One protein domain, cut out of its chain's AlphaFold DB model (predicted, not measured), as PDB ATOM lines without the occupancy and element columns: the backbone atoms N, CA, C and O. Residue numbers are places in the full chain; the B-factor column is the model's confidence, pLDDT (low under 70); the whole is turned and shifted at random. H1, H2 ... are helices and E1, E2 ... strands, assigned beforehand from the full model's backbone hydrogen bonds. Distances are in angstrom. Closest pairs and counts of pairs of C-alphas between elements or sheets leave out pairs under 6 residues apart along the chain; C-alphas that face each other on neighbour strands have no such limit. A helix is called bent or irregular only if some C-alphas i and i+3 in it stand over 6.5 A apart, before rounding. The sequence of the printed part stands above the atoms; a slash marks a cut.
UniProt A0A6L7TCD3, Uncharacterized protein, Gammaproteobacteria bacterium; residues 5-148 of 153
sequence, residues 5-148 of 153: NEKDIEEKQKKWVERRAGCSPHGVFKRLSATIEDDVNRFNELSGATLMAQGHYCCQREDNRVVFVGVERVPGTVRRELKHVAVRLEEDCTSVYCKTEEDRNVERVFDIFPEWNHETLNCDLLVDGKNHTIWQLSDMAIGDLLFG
ATOM      1  N   ASN A   5     207.986 100.245 147.399       74.94
ATOM      2  CA  ASN A   5     209.373 100.558 147.744       74.94
ATOM      3  C   ASN A   5     210.147 101.306 146.631       74.94
ATOM      4  O   ASN A   5     210.989 102.148 146.920       74.94
ATOM      5  N   GLU A   6     209.859 101.036 145.353       77.00
ATOM      6  CA  GLU A   6     210.494 101.721 144.212       77.00
ATOM      7  C   GLU A   6     210.022 103.173 144.111       77.00
ATOM      8  O   GLU A   6     210.824 104.078 143.884       77.00
ATOM      9  N   LYS A   7     208.726 103.400 144.356       77.50
ATOM     10  CA  LYS A   7     208.131 104.738 144.362       77.50
ATOM     11  C   LYS A   7     208.702 105.606 145.490       77.50
ATOM     12  O   LYS A   7     209.024 106.771 145.260       77.50
ATOM     13  N   ASP A   8     208.898 105.027 146.673       82.06
ATOM     14  CA  ASP A   8     209.488 105.724 147.822       82.06
ATOM     15  C   ASP A   8     210.966 106.089 147.593       82.06
ATOM     16  O   ASP A   8     211.430 107.146 148.031       82.06
ATOM     17  N   ILE A   9     211.721 105.232 146.898       85.44
ATOM     18  CA  ILE A   9     213.118 105.501 146.522       85.44
ATOM     19  C   ILE A   9     213.189 106.635 145.496       85.44
ATOM     20  O   ILE A   9     213.974 107.569 145.673       85.44
ATOM     21  N   GLU A  10     212.354 106.588 144.458       86.94
ATOM     22  CA  GLU A  10     212.302 107.623 143.421       86.94
ATOM     23  C   GLU A  10     211.944 108.996 144.017       86.94
ATOM     24  O   GLU A  10     212.567 110.010 143.695       86.94
ATOM     25  N   GLU A  11     210.982 109.043 144.943       85.75
ATOM     26  CA  GLU A  11     210.586 110.286 145.607       85.75
ATOM     27  C   GLU A  11     211.712 110.863 146.482       85.75
ATOM     28  O   GLU A  11     211.949 112.075 146.482       85.75
ATOM     29  N   LYS A  12     212.464 110.007 147.187       84.38
ATOM     30  CA  LYS A  12     213.647 110.431 147.956       84.38
ATOM     31  C   LYS A  12     214.744 110.993 147.053       84.38
ATOM     32  O   LYS A  12     215.333 112.019 147.392       84.38
ATOM     33  N   GLN A  13     214.996 110.366 145.904       85.44
ATOM     34  CA  GLN A  13     215.984 110.841 144.930       85.44
ATOM     35  C   GLN A  13     215.594 112.200 144.340       85.44
ATOM     36  O   GLN A  13     216.434 113.091 144.253       85.44
ATOM     37  N   LYS A  14     214.314 112.403 144.004       88.06
ATOM     38  CA  LYS A  14     213.819 113.704 143.525       88.06
ATOM     39  C   LYS A  14     213.991 114.799 144.576       88.06
ATOM     40  O   LYS A  14     214.593 115.827 144.276       88.06
ATOM     41  N   LYS A  15     213.587 114.540 145.826       85.12
ATOM     42  CA  LYS A  15     213.793 115.478 146.947       85.12
ATOM     43  C   LYS A  15     215.270 115.806 147.163       85.12
ATOM     44  O   LYS A  15     215.603 116.941 147.495       85.12
ATOM     45  N   TRP A  16     216.161 114.834 146.974       86.69
ATOM     46  CA  TRP A  16     217.604 115.063 147.038       86.69
ATOM     47  C   TRP A  16     218.083 116.013 145.932       86.69
ATOM     48  O   TRP A  16     218.763 116.993 146.231       86.69
ATOM     49  N   VAL A  17     217.682 115.774 144.675       87.12
ATOM     50  CA  VAL A  17     218.047 116.637 143.536       87.12
ATOM     51  C   VAL A  17     217.545 118.062 143.756       87.12
ATOM     52  O   VAL A  17     218.305 119.010 143.565       87.12
ATOM     53  N   GLU A  18     216.297 118.214 144.198       86.75
ATOM     54  CA  GLU A  18     215.688 119.512 144.496       86.75
ATOM     55  C   GLU A  18     216.469 120.272 145.575       86.75
ATOM     56  O   GLU A  18     216.818 121.438 145.382       86.75
ATOM     57  N   ARG A  19     216.812 119.607 146.687       86.75
ATOM     58  CA  ARG A  19     217.603 120.212 147.771       86.75
ATOM     59  C   ARG A  19     218.993 120.624 147.307       86.75
ATOM     60  O   ARG A  19     219.422 121.735 147.606       86.75
ATOM     61  N   ARG A  20     219.677 119.756 146.557       88.69
ATOM     62  CA  ARG A  20     221.017 120.028 146.025       88.69
ATOM     63  C   ARG A  20     221.001 121.200 145.050       88.69
ATOM     64  O   ARG A  20     221.862 122.064 145.126       88.69
ATOM     65  N   ALA A  21     220.019 121.250 144.152       86.31
ATOM     66  CA  ALA A  21     219.868 122.348 143.197       86.31
ATOM     67  C   ALA A  21     219.559 123.683 143.896       86.31
ATOM     68  O   ALA A  21     220.032 124.736 143.469       86.31
ATOM     69  N   GLY A  22     218.803 123.637 144.997       85.81
ATOM     70  CA  GLY A  22     218.555 124.794 145.857       85.81
ATOM     71  C   GLY A  22     219.774 125.248 146.667       85.81
ATOM     72  O   GLY A  22     219.773 126.375 147.157       85.81
ATOM     73  N   CYS A  23     220.812 124.414 146.785       93.69
ATOM     74  CA  CYS A  23     222.051 124.747 147.479       93.69
ATOM     75  C   CYS A  23     222.992 125.544 146.572       93.69
ATOM     76  O   CYS A  23     223.972 125.036 146.035       93.69
ATOM     77  N   SER A  24     222.626 126.798 146.342       94.50
ATOM     78  CA  SER A  24     223.388 127.758 145.548       94.50
ATOM     79  C   SER A  24     223.169 129.165 146.097       94.50
ATOM     80  O   SER A  24     222.132 129.397 146.731       94.50
ATOM     81  N   PRO A  25     224.075 130.122 145.823       95.25
ATOM     82  CA  PRO A  25     223.886 131.514 146.230       95.25
ATOM     83  C   PRO A  25     222.524 132.058 145.791       95.25
ATOM     84  O   PRO A  25     221.791 132.635 146.585       95.25
ATOM     85  N   HIS A  26     222.100 131.752 144.562       94.56
ATOM     86  CA  HIS A  26     220.790 132.164 144.046       94.56
ATOM     87  C   HIS A  26     219.609 131.554 144.809       94.56
ATOM     88  O   HIS A  26     218.607 132.225 145.072       94.56
ATOM     89  N   GLY A  27     219.706 130.269 145.163       93.50
ATOM     90  CA  GLY A  27     218.685 129.577 145.949       93.50
ATOM     91  C   GLY A  27     218.544 130.167 147.353       93.50
ATOM     92  O   GLY A  27     217.423 130.410 147.810       93.50
ATOM     93  N   VAL A  28     219.674 130.463 148.001       95.00
ATOM     94  CA  VAL A  28     219.717 131.119 149.314       95.00
ATOM     95  C   VAL A  28     219.162 132.534 149.238       95.00
ATOM     96  O   VAL A  28     218.255 132.851 150.003       95.00
ATOM     97  N   PHE A  29     219.617 133.347 148.280       95.88
ATOM     98  CA  PHE A  29     219.115 134.699 148.034       95.88
ATOM     99  C   PHE A  29     217.589 134.729 147.930       95.88
ATOM    100  O   PHE A  29     216.930 135.485 148.648       95.88
ATOM    101  N   LYS A  30     217.010 133.867 147.084       93.62
ATOM    102  CA  LYS A  30     215.555 133.783 146.910       93.62
ATOM    103  C   LYS A  30     214.845 133.398 148.200       93.62
ATOM    104  O   LYS A  30     213.848 134.026 148.554       93.62
ATOM    105  N   ARG A  31     215.342 132.365 148.884       94.25
ATOM    106  CA  ARG A  31     214.705 131.826 150.087       94.25
ATOM    107  C   ARG A  31     214.767 132.814 151.246       94.25
ATOM    108  O   ARG A  31     213.738 133.072 151.854       94.25
ATOM    109  N   LEU A  32     215.936 133.397 151.505       95.12
ATOM    110  CA  LEU A  32     216.121 134.393 152.556       95.12
ATOM    111  C   LEU A  32     215.290 135.649 152.284       95.12
ATOM    112  O   LEU A  32     214.586 136.108 153.175       95.12
ATOM    113  N   SER A  33     215.309 136.166 151.050       94.25
ATOM    114  CA  SER A  33     214.526 137.356 150.694       94.25
ATOM    115  C   SER A  33     213.023 137.135 150.869       94.25
ATOM    116  O   SER A  33     212.326 138.032 151.331       94.25
ATOM    117  N   ALA A  34     212.514 135.950 150.512       93.06
ATOM    118  CA  ALA A  34     211.110 135.602 150.724       93.06
ATOM    119  C   ALA A  34     210.769 135.480 152.216       93.06
ATOM    120  O   ALA A  34     209.766 136.034 152.647       93.06
ATOM    121  N   THR A  35     211.618 134.817 153.008       93.56
ATOM    122  CA  THR A  35     211.421 134.710 154.461       93.56
ATOM    123  C   THR A  35     211.401 136.081 155.134       93.56
ATOM    124  O   THR A  35     210.477 136.360 155.885       93.56
ATOM    125  N   ILE A  36     212.359 136.957 154.817       91.50
ATOM    126  CA  ILE A  36     212.400 138.312 155.380       91.50
ATOM    127  C   ILE A  36     211.163 139.117 154.966       91.50
ATOM    128  O   ILE A  36     210.606 139.841 155.786       91.50
ATOM    129  N   GLU A  37     210.714 139.007 153.712       90.62
ATOM    130  CA  GLU A  37     209.498 139.691 153.262       90.62
ATOM    131  C   GLU A  37     208.255 139.212 154.017       90.62
ATOM    132  O   GLU A  37     207.463 140.042 154.463       90.62
ATOM    133  N   ASP A  38     208.103 137.900 154.201       90.12
ATOM    134  CA  ASP A  38     207.005 137.334 154.983       90.12
ATOM    135  C   ASP A  38     207.066 137.800 156.444       90.12
ATOM    136  O   ASP A  38     206.046 138.239 156.978       90.12
ATOM    137  N   ASP A  39     208.247 137.779 157.072       87.31
ATOM    138  CA  ASP A  39     208.460 138.250 158.447       87.31
ATOM    139  C   ASP A  39     208.091 139.736 158.588       87.31
ATOM    140  O   ASP A  39     207.371 140.122 159.509       87.31
ATOM    141  N   VAL A  40     208.526 140.568 157.638       84.12
ATOM    142  CA  VAL A  40     208.205 141.999 157.566       84.12
ATOM    143  C   VAL A  40     206.702 142.230 157.392       84.12
ATOM    144  O   VAL A  40     206.116 143.050 158.104       84.12
ATOM    145  N   ASN A  41     206.059 141.511 156.472       84.88
ATOM    146  CA  ASN A  41     204.622 141.626 156.233       84.88
ATOM    147  C   ASN A  41     203.830 141.207 157.474       84.88
ATOM    148  O   ASN A  41     202.909 141.911 157.890       84.88
ATOM    149  N   ARG A  42     204.233 140.110 158.123       85.12
ATOM    150  CA  ARG A  42     203.599 139.630 159.352       85.12
ATOM    151  C   ARG A  42     203.794 140.599 160.508       85.12
ATOM    152  O   ARG A  42     202.852 140.842 161.257       85.12
ATOM    153  N   PHE A  43     204.983 141.181 160.636       80.31
ATOM    154  CA  PHE A  43     205.253 142.219 161.622       80.31
ATOM    155  C   PHE A  43     204.361 143.443 161.389       80.31
ATOM    156  O   PHE A  43     203.680 143.881 162.310       80.31
ATOM    157  N   ASN A  44     204.270 143.937 160.149       78.69
ATOM    158  CA  ASN A  44     203.385 145.050 159.789       78.69
ATOM    159  C   ASN A  44     201.903 144.755 160.117       78.69
ATOM    160  O   ASN A  44     201.199 145.637 160.608       78.69
ATOM    161  N   GLU A  45     201.424 143.527 159.879       79.81
ATOM    162  CA  GLU A  45     200.062 143.095 160.237       79.81
ATOM    163  C   GLU A  45     199.831 143.075 161.758       79.81
ATOM    164  O   GLU A  45     198.795 143.540 162.237       79.81
ATOM    165  N   LEU A  46     200.788 142.541 162.525       72.75
ATOM    166  CA  LEU A  46     200.672 142.347 163.976       72.75
ATOM    167  C   LEU A  46     200.869 143.652 164.764       72.75
ATOM    168  O   LEU A  46     200.111 143.941 165.692       72.75
ATOM    169  N   SER A  47     201.838 144.479 164.375       60.69
ATOM    170  CA  SER A  47     202.111 145.793 164.973       60.69
ATOM    171  C   SER A  47     201.031 146.833 164.653       60.69
ATOM    172  O   SER A  47     200.959 147.873 165.309       60.69
ATOM    173  N   GLY A  48     200.116 146.527 163.727       48.72
ATOM    174  CA  GLY A  48     198.854 147.247 163.550       48.72
ATOM    175  C   GLY A  48     197.855 147.080 164.708       48.72
ATOM    176  O   GLY A  48     196.868 147.815 164.749       48.72
ATOM    177  N   ALA A  49     198.093 146.164 165.660       41.81
ATOM    178  CA  ALA A  49     197.163 145.867 166.754       41.81
ATOM    179  C   ALA A  49     197.710 146.118 168.172       41.81
ATOM    180  O   ALA A  49     196.931 146.078 169.127       41.81
ATOM    181  N   THR A  50     199.009 146.373 168.376       42.47
ATOM    182  CA  THR A  50     199.546 146.534 169.741       42.47
ATOM    183  C   THR A  50     200.600 147.635 169.825       42.47
ATOM    184  O   THR A  50     201.747 147.453 169.449       42.47
ATOM    185  N   LEU A  51     200.141 148.789 170.324       46.38
ATOM    186  CA  LEU A  51     200.862 149.820 171.081       46.38
ATOM    187  C   LEU A  51     202.340 150.086 170.716       46.38
ATOM    188  O   LEU A  51     203.241 149.378 171.142       46.38
ATOM    189  N   MET A  52     202.555 151.263 170.116       41.91
ATOM    190  CA  MET A  52     203.813 152.032 170.129       41.91
ATOM    191  C   MET A  52     204.956 151.553 169.218       41.91
ATOM    192  O   MET A  52     206.027 151.209 169.692       41.91
ATOM    193  N   ALA A  53     204.774 151.676 167.903       46.16
ATOM    194  CA  ALA A  53     205.778 152.263 167.005       46.16
ATOM    195  C   ALA A  53     205.111 152.546 165.657       46.16
ATOM    196  O   ALA A  53     204.562 151.654 165.017       46.16
ATOM    197  N   GLN A  54     205.135 153.799 165.215       52.19
ATOM    198  CA  GLN A  54     204.555 154.251 163.950       52.19
ATOM    199  C   GLN A  54     205.467 153.883 162.762       52.19
ATOM    200  O   GLN A  54     205.655 154.698 161.865       52.19
ATOM    201  N   GLY A  55     206.053 152.683 162.770       56.06
ATOM    202  CA  GLY A  55     206.948 152.152 161.744       56.06
ATOM    203  C   GLY A  55     206.202 151.271 160.738       56.06
ATOM    204  O   GLY A  55     205.483 150.366 161.140       56.06
ATOM    205  N   HIS A  56     206.363 151.515 159.440       68.38
ATOM    206  CA  HIS A  56     205.941 150.626 158.358       68.38
ATOM    207  C   HIS A  56     207.177 150.204 157.575       68.38
ATOM    208  O   HIS A  56     207.965 151.051 157.154       68.38
ATOM    209  N   TYR A  57     207.321 148.912 157.325       74.12
ATOM    210  CA  TYR A  57     208.416 148.391 156.517       74.12
ATOM    211  C   TYR A  57     207.965 148.175 155.075       74.12
ATOM    212  O   TYR A  57     206.905 147.598 154.843       74.12
ATOM    213  N   CYS A  58     208.735 148.649 154.098       78.56
ATOM    214  CA  CYS A  58     208.479 148.376 152.684       78.56
ATOM    215  C   CYS A  58     209.599 147.541 152.058       78.56
ATOM    216  O   CYS A  58     210.749 147.598 152.486       78.56
ATOM    217  N   CYS A  59     209.233 146.770 151.036       82.19
ATOM    218  CA  CYS A  59     210.127 145.915 150.267       82.19
ATOM    219  C   CYS A  59     210.280 146.480 148.846       82.19
ATOM    220  O   CYS A  59     209.290 146.829 148.199       82.19
ATOM    221  N   GLN A  60     211.516 146.578 148.361       84.75
ATOM    222  CA  GLN A  60     211.858 146.915 146.980       84.75
ATOM    223  C   GLN A  60     212.682 145.770 146.389       84.75
ATOM    224  O   GLN A  60     213.710 145.391 146.950       84.75
ATOM    225  N   ARG A  61     212.233 145.221 145.257       85.12
ATOM    226  CA  ARG A  61     212.859 144.069 144.598       85.12
ATOM    227  C   ARG A  61     213.527 144.481 143.290       85.12
ATOM    228  O   ARG A  61     212.919 145.142 142.456       85.12
ATOM    229  N   GLU A  62     214.754 144.017 143.120       84.25
ATOM    230  CA  GLU A  62     215.570 144.044 141.909       84.25
ATOM    231  C   GLU A  62     216.099 142.613 141.666       84.25
ATOM    232  O   GLU A  62     216.105 141.783 142.580       84.25
ATOM    233  N   ASP A  63     216.548 142.300 140.447       78.88
ATOM    234  CA  ASP A  63     216.890 140.922 140.044       78.88
ATOM    235  C   ASP A  63     217.952 140.252 140.937       78.88
ATOM    236  O   ASP A  63     217.878 139.051 141.200       78.88
ATOM    237  N   ASN A  64     218.917 141.028 141.434       84.62
ATOM    238  CA  ASN A  64     220.009 140.574 142.298       84.62
ATOM    239  C   ASN A  64     220.005 141.239 143.683       84.62
ATOM    240  O   ASN A  64     220.987 141.130 144.420       84.62
ATOM    241  N   ARG A  65     218.937 141.960 144.047       90.69
ATOM    242  CA  ARG A  65     218.874 142.699 145.311       90.69
ATOM    243  C   ARG A  65     217.446 142.841 145.816       90.69
ATOM    244  O   ARG A  65     216.563 143.266 145.084       90.69
ATOM    245  N   VAL A  66     217.234 142.600 147.104       86.31
ATOM    246  CA  VAL A  66     215.989 142.967 147.789       86.31
ATOM    247  C   VAL A  66     216.315 143.903 148.940       86.31
ATOM    248  O   VAL A  66     217.175 143.589 149.758       86.31
ATOM    249  N   VAL A  67     215.664 145.065 148.978       84.75
ATOM    250  CA  VAL A  67     215.859 146.099 149.999       84.75
ATOM    251  C   VAL A  67     214.605 146.231 150.848       84.75
ATOM    252  O   VAL A  67     213.514 146.453 150.330       84.75
ATOM    253  N   PHE A  68     214.784 146.159 152.158       83.38
ATOM    254  CA  PHE A  68     213.765 146.347 153.176       83.38
ATOM    255  C   PHE A  68     214.030 147.669 153.890       83.38
ATOM    256  O   PHE A  68     215.127 147.872 154.407       83.38
ATOM    257  N   VAL A  69     213.055 148.577 153.909       78.44
ATOM    258  CA  VAL A  69     213.208 149.925 154.481       78.44
ATOM    259  C   VAL A  69     212.204 150.132 155.602       78.44
ATOM    260  O   VAL A  69     211.001 150.009 155.381       78.44
ATOM    261  N   GLY A  70     212.696 150.471 156.793       73.44
ATOM    262  CA  GLY A  70     211.870 150.906 157.916       73.44
ATOM    263  C   GLY A  70     211.514 152.378 157.819       73.44
ATOM    264  O   GLY A  70     212.404 153.225 157.749       73.44
ATOM    265  N   VAL A  71     210.218 152.684 157.837       69.50
ATOM    266  CA  VAL A  71     209.699 154.049 157.714       69.50
ATOM    267  C   VAL A  71     208.874 154.405 158.937       69.50
ATOM    268  O   VAL A  71     207.805 153.843 159.134       69.50
ATOM    269  N   GLU A  72     209.307 155.389 159.718       67.75
ATOM    270  CA  GLU A  72     208.517 155.924 160.825       67.75
ATOM    271  C   GLU A  72     207.674 157.128 160.380       67.75
ATOM    272  O   GLU A  72     208.153 158.059 159.720       67.75
ATOM    273  N   ARG A  73     206.390 157.132 160.747       59.59
ATOM    274  CA  ARG A  73     205.522 158.309 160.659       59.59
ATOM    275  C   ARG A  73     205.611 159.095 161.954       59.59
ATOM    276  O   ARG A  73     204.862 158.829 162.880       59.59
ATOM    277  N   VAL A  74     206.459 160.112 161.979       60.66
ATOM    278  CA  VAL A  74     206.511 161.062 163.093       60.66
ATOM    279  C   VAL A  74     205.462 162.171 162.867       60.66
ATOM    280  O   VAL A  74     205.488 162.810 161.807       60.66
ATOM    281  N   PRO A  75     204.531 162.426 163.811       56.53
ATOM    282  CA  PRO A  75     203.512 163.467 163.673       56.53
ATOM    283  C   PRO A  75     204.136 164.840 163.378       56.53
ATOM    284  O   PRO A  75     204.974 165.319 164.134       56.53
ATOM    285  N   GLY A  76     203.725 165.477 162.277       62.72
ATOM    286  CA  GLY A  76     204.247 166.787 161.852       62.72
ATOM    287  C   GLY A  76     205.459 166.748 160.910       62.72
ATOM    288  O   GLY A  76     205.876 167.797 160.428       62.72
ATOM    289  N   THR A  77     205.983 165.565 160.577       52.75
ATOM    290  CA  THR A  77     207.058 165.365 159.580       52.75
ATOM    291  C   THR A  77     206.647 164.349 158.511       52.75
ATOM    292  O   THR A  77     205.796 163.493 158.740       52.75
ATOM    293  N   VAL A  78     207.219 164.470 157.308       55.38
ATOM    294  CA  VAL A  78     206.679 163.828 156.091       55.38
ATOM    295  C   VAL A  78     206.920 162.314 156.031       55.38
ATOM    296  O   VAL A  78     206.105 161.635 155.416       55.38
ATOM    297  N   ARG A  79     207.981 161.789 156.661       60.41
ATOM    298  CA  ARG A  79     208.344 160.367 156.894       60.41
ATOM    299  C   ARG A  79     209.826 160.349 157.285       60.41
ATOM    300  O   ARG A  79     210.590 161.112 156.698       60.41
ATOM    301  N   ARG A  80     210.228 159.501 158.231       62.88
ATOM    302  CA  ARG A  80     211.639 159.304 158.598       62.88
ATOM    303  C   ARG A  80     212.069 157.893 158.204       62.88
ATOM    304  O   ARG A  80     211.447 156.927 158.639       62.88
ATOM    305  N   GLU A  81     213.078 157.774 157.345       65.56
ATOM    306  CA  GLU A  81     213.701 156.482 157.031       65.56
ATOM    307  C   GLU A  81     214.653 156.125 158.172       65.56
ATOM    308  O   GLU A  81     215.531 156.913 158.502       65.56
ATOM    309  N   LEU A  82     214.456 154.971 158.809       67.00
ATOM    310  CA  LEU A  82     215.213 154.590 160.006       67.00
ATOM    311  C   LEU A  82     216.418 153.711 159.658       67.00
ATOM    312  O   LEU A  82     217.550 153.975 160.075       67.00
ATOM    313  N   LYS A  83     216.163 152.631 158.914       74.31
ATOM    314  CA  LYS A  83     217.142 151.595 158.580       74.31
ATOM    315  C   LYS A  83     216.759 150.874 157.292       74.31
ATOM    316  O   LYS A  83     215.578 150.659 157.019       74.31
ATOM    317  N   HIS A  84     217.776 150.464 156.547       84.50
ATOM    318  CA  HIS A  84     217.675 149.710 155.310       84.50
ATOM    319  C   HIS A  84     218.450 148.413 155.483       84.50
ATOM    320  O   HIS A  84     219.624 148.452 155.840       84.50
ATOM    321  N   VAL A  85     217.820 147.288 155.178       88.75
ATOM    322  CA  VAL A  85     218.491 145.993 155.068       88.75
ATOM    323  C   VAL A  85     218.417 145.567 153.615       88.75
ATOM    324  O   VAL A  85     217.344 145.595 153.022       88.75
ATOM    325  N   ALA A  86     219.543 145.206 153.014       91.56
ATOM    326  CA  ALA A  86     219.592 144.739 151.639       91.56
ATOM    327  C   ALA A  86     220.202 143.343 151.578       91.56
ATOM    328  O   ALA A  86     221.352 143.156 151.965       91.56
ATOM    329  N   VAL A  87     219.455 142.388 151.033       94.38
ATOM    330  CA  VAL A  87     219.982 141.081 150.638       94.38
ATOM    331  C   VAL A  87     220.432 141.201 149.187       94.38
ATOM    332  O   VAL A  87     219.661 141.672 148.348       94.38
ATOM    333  N   ARG A  88     221.671 140.821 148.880       95.25
ATOM    334  CA  ARG A  88     222.245 140.879 147.531       95.25
ATOM    335  C   ARG A  88     222.758 139.517 147.112       95.25
ATOM    336  O   ARG A  88     223.370 138.809 147.906       95.25
ATOM    337  N   LEU A  89     222.503 139.176 145.859       95.44
ATOM    338  CA  LEU A  89     223.143 138.056 145.200       95.44
ATOM    339  C   LEU A  89     224.488 138.528 144.648       95.44
ATOM    340  O   LEU A  89     224.523 139.364 143.744       95.44
ATOM    341  N   GLU A  90     225.563 137.983 145.199       93.94
ATOM    342  CA  GLU A  90     226.917 138.123 144.672       93.94
ATOM    343  C   GLU A  90     227.280 136.847 143.883       93.94
ATOM    344  O   GLU A  90     226.490 135.901 143.815       93.94
ATOM    345  N   GLU A  91     228.461 136.813 143.261       90.81
ATOM    346  CA  GLU A  91     228.898 135.686 142.417       90.81
ATOM    347  C   GLU A  91     228.915 134.350 143.181       90.81
ATOM    348  O   GLU A  91     228.298 133.376 142.745       90.81
ATOM    349  N   ASP A  92     229.535 134.342 144.365       92.31
ATOM    350  CA  ASP A  92     229.783 133.125 145.149       92.31
ATOM    351  C   ASP A  92     228.959 133.040 146.444       92.31
ATOM    352  O   ASP A  92     228.989 132.026 147.144       92.31
ATOM    353  N   CYS A  93     228.216 134.093 146.794       95.25
ATOM    354  CA  CYS A  93     227.507 134.170 148.069       95.25
ATOM    355  C   CYS A  93     226.230 135.015 148.001       95.25
ATOM    356  O   CYS A  93     225.912 135.677 147.013       95.25
ATOM    357  N   THR A  94     225.454 134.958 149.080       96.75
ATOM    358  CA  THR A  94     224.397 135.936 149.350       96.75
ATOM    359  C   THR A  94     224.875 136.854 150.463       96.75
ATOM    360  O   THR A  94     225.113 136.388 151.574       96.75
ATOM    361  N   SER A  95     224.990 138.146 150.183       96.50
ATOM    362  CA  SER A  95     225.462 139.143 151.143       96.50
ATOM    363  C   SER A  95     224.303 139.915 151.757       96.50
ATOM    364  O   SER A  95     223.349 140.282 151.065       96.50
ATOM    365  N   VAL A  96     224.403 140.223 153.046       95.38
ATOM    366  CA  VAL A  96     223.465 141.107 153.742       95.38
ATOM    367  C   VAL A  96     224.168 142.412 154.078       95.38
ATOM    368  O   VAL A  96     225.253 142.429 154.657       95.38
ATOM    369  N   TYR A  97     223.534 143.520 153.716       92.25
ATOM    370  CA  TYR A  97     224.011 144.871 153.969       92.25
ATOM    371  C   TYR A  97     223.003 145.639 154.818       92.25
ATOM    372  O   TYR A  97     221.796 145.445 154.675       92.25
ATOM    373  N   CYS A  98     223.491 146.559 155.642       87.75
ATOM    374  CA  CYS A  98     222.672 147.458 156.438       87.75
ATOM    375  C   CYS A  98     223.091 148.910 156.197       87.75
ATOM    376  O   CYS A  98     224.256 149.215 155.943       87.75
ATOM    377  N   LYS A  99     222.124 149.820 156.262       81.50
ATOM    378  CA  LYS A  99     222.355 151.263 156.296       81.50
ATOM    379  C   LYS A  99     221.395 151.883 157.300       81.50
ATOM    380  O   LYS A  99     220.201 151.592 157.260       81.50
ATOM    381  N   THR A 100     221.891 152.742 158.178       69.44
ATOM    382  CA  THR A 100     221.057 153.530 159.097       69.44
ATOM    383  C   THR A 100     220.934 154.968 158.590       69.44
ATOM    384  O   THR A 100     221.680 155.385 157.709       69.44
ATOM    385  N   GLU A 101     219.988 155.742 159.114       64.62
ATOM    386  CA  GLU A 101     219.853 157.167 158.764       64.62
ATOM    387  C   GLU A 101     221.100 157.998 159.125       64.62
ATOM    388  O   GLU A 101     221.462 158.938 158.416       64.62
ATOM    389  N   GLU A 102     221.766 157.639 160.225       61.50
ATOM    390  CA  GLU A 102     222.967 158.319 160.723       61.50
ATOM    391  C   GLU A 102     224.204 157.992 159.876       61.50
ATOM    392  O   GLU A 102     225.139 158.795 159.815       61.50
ATOM    393  N   ASP A 103     224.188 156.854 159.175       60.66
ATOM    394  CA  ASP A 103     225.316 156.370 158.394       60.66
ATOM    395  C   ASP A 103     225.096 156.557 156.888       60.66
ATOM    396  O   ASP A 103     224.195 155.998 156.253       60.66
ATOM    397  N   ARG A 104     225.946 157.377 156.263       62.47
ATOM    398  CA  ARG A 104     225.869 157.597 154.809       62.47
ATOM    399  C   ARG A 104     226.347 156.380 154.022       62.47
ATOM    400  O   ARG A 104     225.973 156.249 152.853       62.47
ATOM    401  N   ASN A 105     227.135 155.511 154.648       70.38
ATOM    402  CA  ASN A 105     227.725 154.347 154.011       70.38
ATOM    403  C   ASN A 105     226.845 153.107 154.194       70.38
ATOM    404  O   ASN A 105     226.199 152.917 155.217       70.38
ATOM    405  N   VAL A 106     226.812 152.263 153.164       79.19
ATOM    406  CA  VAL A 106     226.201 150.935 153.243       79.19
ATOM    407  C   VAL A 106     227.250 149.994 153.820       79.19
ATOM    408  O   VAL A 106     228.289 149.791 153.194       79.19
ATOM    409  N   GLU A 107     226.982 149.429 154.991       85.25
ATOM    410  CA  GLU A 107     227.872 148.477 155.647       85.25
ATOM    411  C   GLU A 107     227.468 147.048 155.281       85.25
ATOM    412  O   GLU A 107     226.284 146.700 155.268       85.25
ATOM    413  N   ARG A 108     228.450 146.205 154.953       88.25
ATOM    414  CA  ARG A 108     228.230 144.764 154.813       88.25
ATOM    415  C   ARG A 108     228.175 144.156 156.209       88.25
ATOM    416  O   ARG A 108     229.125 144.309 156.965       88.25
ATOM    417  N   VAL A 109     227.088 143.457 156.520       91.00
ATOM    418  CA  VAL A 109     226.892 142.830 157.832       91.00
ATOM    419  C   VAL A 109     227.501 141.432 157.844       91.00
ATOM    420  O   VAL A 109     228.282 141.119 158.734       91.00
ATOM    421  N   PHE A 110     227.156 140.598 156.857       95.38
ATOM    422  CA  PHE A 110     227.682 139.238 156.724       95.38
ATOM    423  C   PHE A 110     227.467 138.662 155.318       95.38
ATOM    424  O   PHE A 110     226.601 139.125 154.571       95.38
ATOM    425  N   ASP A 111     228.235 137.618 154.996       97.31
ATOM    426  CA  ASP A 111     228.157 136.849 153.752       97.31
ATOM    427  C   ASP A 111     227.723 135.406 154.047       97.31
ATOM    428  O   ASP A 111     228.183 134.796 155.013       97.31
ATOM    429  N   ILE A 112     226.831 134.866 153.214       97.88
ATOM    430  CA  ILE A 112     226.283 133.513 153.349       97.88
ATOM    431  C   ILE A 112     226.821 132.640 152.219       97.88
ATOM    432  O   ILE A 112     226.499 132.866 151.048       97.88
ATOM    433  N   PHE A 113     227.576 131.610 152.584       97.38
ATOM    434  CA  PHE A 113     228.144 130.634 151.661       97.38
ATOM    435  C   PHE A 113     227.372 129.311 151.769       97.38
ATOM    436  O   PHE A 113     227.484 128.621 152.784       97.38
ATOM    437  N   PRO A 114     226.542 128.955 150.772       95.94
ATOM    438  CA  PRO A 114     225.882 127.659 150.754       95.94
ATOM    439  C   PRO A 114     226.874 126.550 150.407       95.94
ATOM    440  O   PRO A 114     227.515 126.598 149.359       95.94
ATOM    441  N   GLU A 115     226.926 125.514 151.237       95.19
ATOM    442  CA  GLU A 115     227.746 124.330 151.004       95.19
ATOM    443  C   GLU A 115     226.884 123.067 151.045       95.19
ATOM    444  O   GLU A 115     226.071 122.857 151.946       95.19
ATOM    445  N   TRP A 116     227.036 122.206 150.038       93.62
ATOM    446  CA  TRP A 116     226.307 120.945 150.008       93.62
ATOM    447  C   TRP A 116     226.998 119.904 150.885       93.62
ATOM    448  O   TRP A 116     228.074 119.407 150.551       93.62
ATOM    449  N   ASN A 117     226.335 119.503 151.964       91.69
ATOM    450  CA  ASN A 117     226.841 118.484 152.863       91.69
ATOM    451  C   ASN A 117     226.474 117.082 152.358       91.69
ATOM    452  O   ASN A 117     225.307 116.675 152.334       91.69
ATOM    453  N   HIS A 118     227.494 116.324 151.956       87.81
ATOM    454  CA  HIS A 118     227.330 114.977 151.408       87.81
ATOM    455  C   HIS A 118     226.916 113.925 152.446       87.81
ATOM    456  O   HIS A 118     226.342 112.908 152.059       87.81
ATOM    457  N   GLU A 119     227.168 114.160 153.733       88.19
ATOM    458  CA  GLU A 119     226.813 113.229 154.807       88.19
ATOM    459  C   GLU A 119     225.369 113.438 155.266       88.19
ATOM    460  O   GLU A 119     224.595 112.486 155.376       88.19
ATOM    461  N   THR A 120     224.982 114.696 155.495       87.56
ATOM    462  CA  THR A 120     223.639 115.043 155.989       87.56
ATOM    463  C   THR A 120     222.614 115.218 154.868       87.56
ATOM    464  O   THR A 120     221.411 115.275 155.139       87.56
ATOM    465  N   LEU A 121     223.070 115.270 153.610       87.00
ATOM    466  CA  LEU A 121     222.255 115.498 152.412       87.00
ATOM    467  C   LEU A 121     221.406 116.775 152.517       87.00
ATOM    468  O   LEU A 121     220.238 116.809 152.107       87.00
ATOM    469  N   ASN A 122     222.002 117.816 153.092       89.50
ATOM    470  CA  ASN A 122     221.411 119.132 153.270       89.50
ATOM    471  C   ASN A 122     222.371 120.225 152.793       89.50
ATOM    472  O   ASN A 122     223.561 119.998 152.600       89.50
ATOM    473  N   CYS A 123     221.816 121.418 152.591       92.75
ATOM    474  CA  CYS A 123     222.605 122.611 152.336       92.75
ATOM    475  C   CYS A 123     222.941 123.278 153.669       92.75
ATOM    476  O   CYS A 123     222.024 123.739 154.356       92.75
ATOM    477  N   ASP A 124     224.222 123.318 154.008       95.25
ATOM    478  CA  ASP A 124     224.737 124.093 155.126       95.25
ATOM    479  C   ASP A 124     224.859 125.557 154.685       95.25
ATOM    480  O   ASP A 124     225.307 125.847 153.575       95.25
ATOM    481  N   LEU A 125     224.393 126.487 155.517       96.56
ATOM    482  CA  LEU A 125     224.419 127.920 155.214       96.56
ATOM    483  C   LEU A 125     225.457 128.568 156.112       96.56
ATOM    484  O   LEU A 125     225.204 128.806 157.295       96.56
ATOM    485  N   LEU A 126     226.641 128.802 155.560       97.31
ATOM    486  CA  LEU A 126     227.797 129.197 156.341       97.31
ATOM    487  C   LEU A 126     227.911 130.716 156.438       97.31
ATOM    488  O   LEU A 126     227.918 131.402 155.420       97.31
ATOM    489  N   VAL A 127     228.063 131.216 157.661       97.12
ATOM    490  CA  VAL A 127     228.463 132.597 157.965       97.12
ATOM    491  C   VAL A 127     229.658 132.516 158.907       97.12
ATOM    492  O   VAL A 127     229.584 131.837 159.931       97.12
ATOM    493  N   ASP A 128     230.787 133.123 158.537       94.12
ATOM    494  CA  ASP A 128     232.054 133.043 159.290       94.12
ATOM    495  C   ASP A 128     232.448 131.603 159.688       94.12
ATOM    496  O   ASP A 128     232.938 131.333 160.787       94.12
ATOM    497  N   GLY A 129     232.181 130.643 158.792       91.94
ATOM    498  CA  GLY A 129     232.464 129.218 158.993       91.94
ATOM    499  C   GLY A 129     231.506 128.480 159.937       91.94
ATOM    500  O   GLY A 129     231.727 127.304 160.225       91.94
ATOM    501  N   LYS A 130     230.440 129.125 160.425       95.50
ATOM    502  CA  LYS A 130     229.405 128.499 161.262       95.50
ATOM    503  C   LYS A 130     228.156 128.210 160.446       95.50
ATOM    504  O   LYS A 130     227.766 129.014 159.611       95.50
ATOM    505  N   ASN A 131     227.517 127.073 160.712       95.56
ATOM    506  CA  ASN A 131     226.284 126.687 160.033       95.56
ATOM    507  C   ASN A 131     225.067 127.369 160.665       95.56
ATOM    508  O   ASN A 131     224.888 127.333 161.885       95.56
ATOM    509  N   HIS A 132     224.214 127.937 159.820       96.12
ATOM    510  CA  HIS A 132     222.989 128.611 160.204       96.12
ATOM    511  C   HIS A 132     221.781 128.028 159.474       96.12
ATOM    512  O   HIS A 132     221.839 127.509 158.362       96.12
ATOM    513  N   THR A 133     220.626 128.158 160.106       94.25
ATOM    514  CA  THR A 133     219.332 127.932 159.462       94.25
ATOM    515  C   THR A 133     218.813 129.229 158.841       94.25
ATOM    516  O   THR A 133     219.198 130.324 159.242       94.25
ATOM    517  N   ILE A 134     217.872 129.129 157.896       93.94
ATOM    518  CA  ILE A 134     217.268 130.317 157.261       93.94
ATOM    519  C   ILE A 134     216.619 131.270 158.270       93.94
ATOM    520  O   ILE A 134     216.739 132.479 158.106       93.94
ATOM    521  N   TRP A 135     215.967 130.759 159.320       92.62
ATOM    522  CA  TRP A 135     215.338 131.634 160.312       92.62
ATOM    523  C   TRP A 135     216.385 132.414 161.119       92.62
ATOM    524  O   TRP A 135     216.178 133.591 161.386       92.62
ATOM    525  N   GLN A 136     217.529 131.795 161.447       94.38
ATOM    526  CA  GLN A 136     218.633 132.485 162.127       94.38
ATOM    527  C   GLN A 136     219.211 133.581 161.240       94.38
ATOM    528  O   GLN A 136     219.488 134.666 161.728       94.38
ATOM    529  N   LEU A 137     219.348 133.322 159.938       95.25
ATOM    530  CA  LEU A 137     219.811 134.323 158.977       95.25
ATOM    531  C   LEU A 137     218.816 135.482 158.830       95.25
ATOM    532  O   LEU A 137     219.244 136.630 158.743       95.25
ATOM    533  N   SER A 138     217.505 135.202 158.845       92.94
ATOM    534  CA  SER A 138     216.465 136.244 158.881       92.94
ATOM    535  C   SER A 138     216.594 137.091 160.151       92.94
ATOM    536  O   SER A 138     216.720 138.310 160.074       92.94
ATOM    537  N   ASP A 139     216.681 136.454 161.322       90.88
ATOM    538  CA  ASP A 139     216.837 137.145 162.608       90.88
ATOM    539  C   ASP A 139     218.142 137.959 162.679       90.88
ATOM    540  O   ASP A 139     218.139 139.088 163.156       90.88
ATOM    541  N   MET A 140     219.250 137.454 162.131       91.75
ATOM    542  CA  MET A 140     220.506 138.206 162.019       91.75
ATOM    543  C   MET A 140     220.386 139.409 161.073       91.75
ATOM    544  O   MET A 140     220.989 140.449 161.327       91.75
ATOM    545  N   ALA A 141     219.626 139.287 159.980       90.38
ATOM    546  CA  ALA A 141     219.465 140.348 158.990       90.38
ATOM    547  C   ALA A 141     218.527 141.470 159.468       90.38
ATOM    548  O   ALA A 141     218.841 142.648 159.301       90.38
ATOM    549  N   ILE A 142     217.368 141.114 160.032       86.06
ATOM    550  CA  ILE A 142     216.285 142.057 160.360       86.06
ATOM    551  C   ILE A 142     215.843 142.025 161.828       86.06
ATOM    552  O   ILE A 142     214.977 142.805 162.210       86.06
ATOM    553  N   GLY A 143     216.405 141.182 162.691       82.44
ATOM    554  CA  GLY A 143     215.985 141.096 164.096       82.44
ATOM    555  C   GLY A 143     216.139 142.428 164.832       82.44
ATOM    556  O   GLY A 143     215.201 142.900 165.472       82.44
ATOM    557  N   ASP A 144     217.271 143.104 164.639       76.62
ATOM    558  CA  ASP A 144     217.529 144.453 165.167       76.62
ATOM    559  C   ASP A 144     216.628 145.537 164.556       76.62
ATOM    560  O   ASP A 144     216.466 146.619 165.132       76.62
ATOM    561  N   LEU A 145     216.101 145.283 163.356       73.88
ATOM    562  CA  LEU A 145     215.145 146.152 162.682       73.88
ATOM    563  C   LEU A 145     213.767 146.004 163.335       73.88
ATOM    564  O   LEU A 145     213.170 146.995 163.739       73.88
ATOM    565  N   LEU A 146     213.292 144.768 163.480       75.81
ATOM    566  CA  LEU A 146     211.945 144.471 163.960       75.81
ATOM    567  C   LEU A 146     211.797 144.621 165.479       75.81
ATOM    568  O   LEU A 146     210.759 145.073 165.953       75.81
ATOM    569  N   PHE A 147     212.819 144.262 166.255       74.00
ATOM    570  CA  PHE A 147     212.717 144.139 167.714       74.00
ATOM    571  C   PHE A 147     213.599 145.131 168.489       74.00
ATOM    572  O   PHE A 147     213.558 145.152 169.719       74.00
ATOM    573  N   GLY A 148     214.381 145.962 167.790       65.38
ATOM    574  CA  GLY A 148     215.417 146.802 168.395       65.38
ATOM    575  C   GLY A 148     216.658 146.000 168.808       65.38
ATOM    576  O   GLY A 148     216.653 144.771 168.772       65.38
TER     577      GLY A 148
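This is residues 5 to 148 of the 153 residues of an uncharacterized protein of Gammaproteobacteria bacterium (UniProt A0A6L7TCD3). A strongly twisted sheet of seven strands curls round two helices, H2 and H3, which pack on each other in its hollow, while H1 makes an arm whose residues 5 to 15 stick out from the body. The printed part has 144 residues with three named helices and seven named strands, in the order H1 H2 E1 E2 E3 E4 E5 E6 E7 H3. The sheet order is E1 - E2 - E3 - E4 - E5 - E6 - E7, all antiparallel, and the class is mixed, helices and strands. The whole is loose, with a radius of gyration of the C-alphas of 18.0 A, and spans 67 by 34 by 26 A.

The strands are E1, residues 55 to 62; E2, 65 to 72; E3, 80 to 89, 27.6 A long; E4, 94 to 100; E5, 107 to 117, the longest at 30.1 A; E6, 122 to 127; and E7, 130 to 132. E1 begins at C-alpha 55, (206.948, 152.152, 161.744). H2, residues 25 to 47, is 32.1 A long, and H1, residues 5 to 22, is 26.0 A long, from C-alpha 5 at (209.373, 100.558, 147.744). H3, residues 134 to 146, ends at C-alpha 146, (211.945, 144.471, 163.960); it is irregular, with C-alphas 141 and 144 7.7 A apart.

E1 to E7 form a meander, each strand the antiparallel neighbour of the one before; E1 and E7 are the edge strands. In the hairpin E1 and E2, N 58 and O 69 are within hydrogen-bond range at 2.9 A. E5 is staggered: residues 107 to 112 pair with E4, where N 96 and O 110 are 2.9 A apart, and residues 113 to 117 pair with E6, where N 115 and O 124 are 2.9 A apart. H2 and H3 are on one face of the sheet, giving two layers, helices on one side of a sheet. They touch, closest at the C-alphas of Ile 36 and Ser 138, 5.7 A, at a steep tilt of 43 degrees, the same way. H1 only grazes the sheet with residues 16 to 22. H1 and H2 are close but not clearly touching, with the C-alphas of Gly 22 and Val 28 closest at 7.3 A, and about perpendicular at 85 degrees. H1 and H3 are apart. In H1 and H2 every O i to N i+4 pair is within hydrogen-bond range; in H3, 7 of 9 are.

The two C-alphas farthest apart, those of Asn 5 and Gly 76, are 67.9 A from each other. Without residues 5 to 15, which stand free, the body spans 57 by 33 by 26 A. The printed part has no cut, and no link is long. The mean pLDDT of the printed part is 82.5; residues 47 to 56, 71 to 82, 100 to 104 and 148 are under 70.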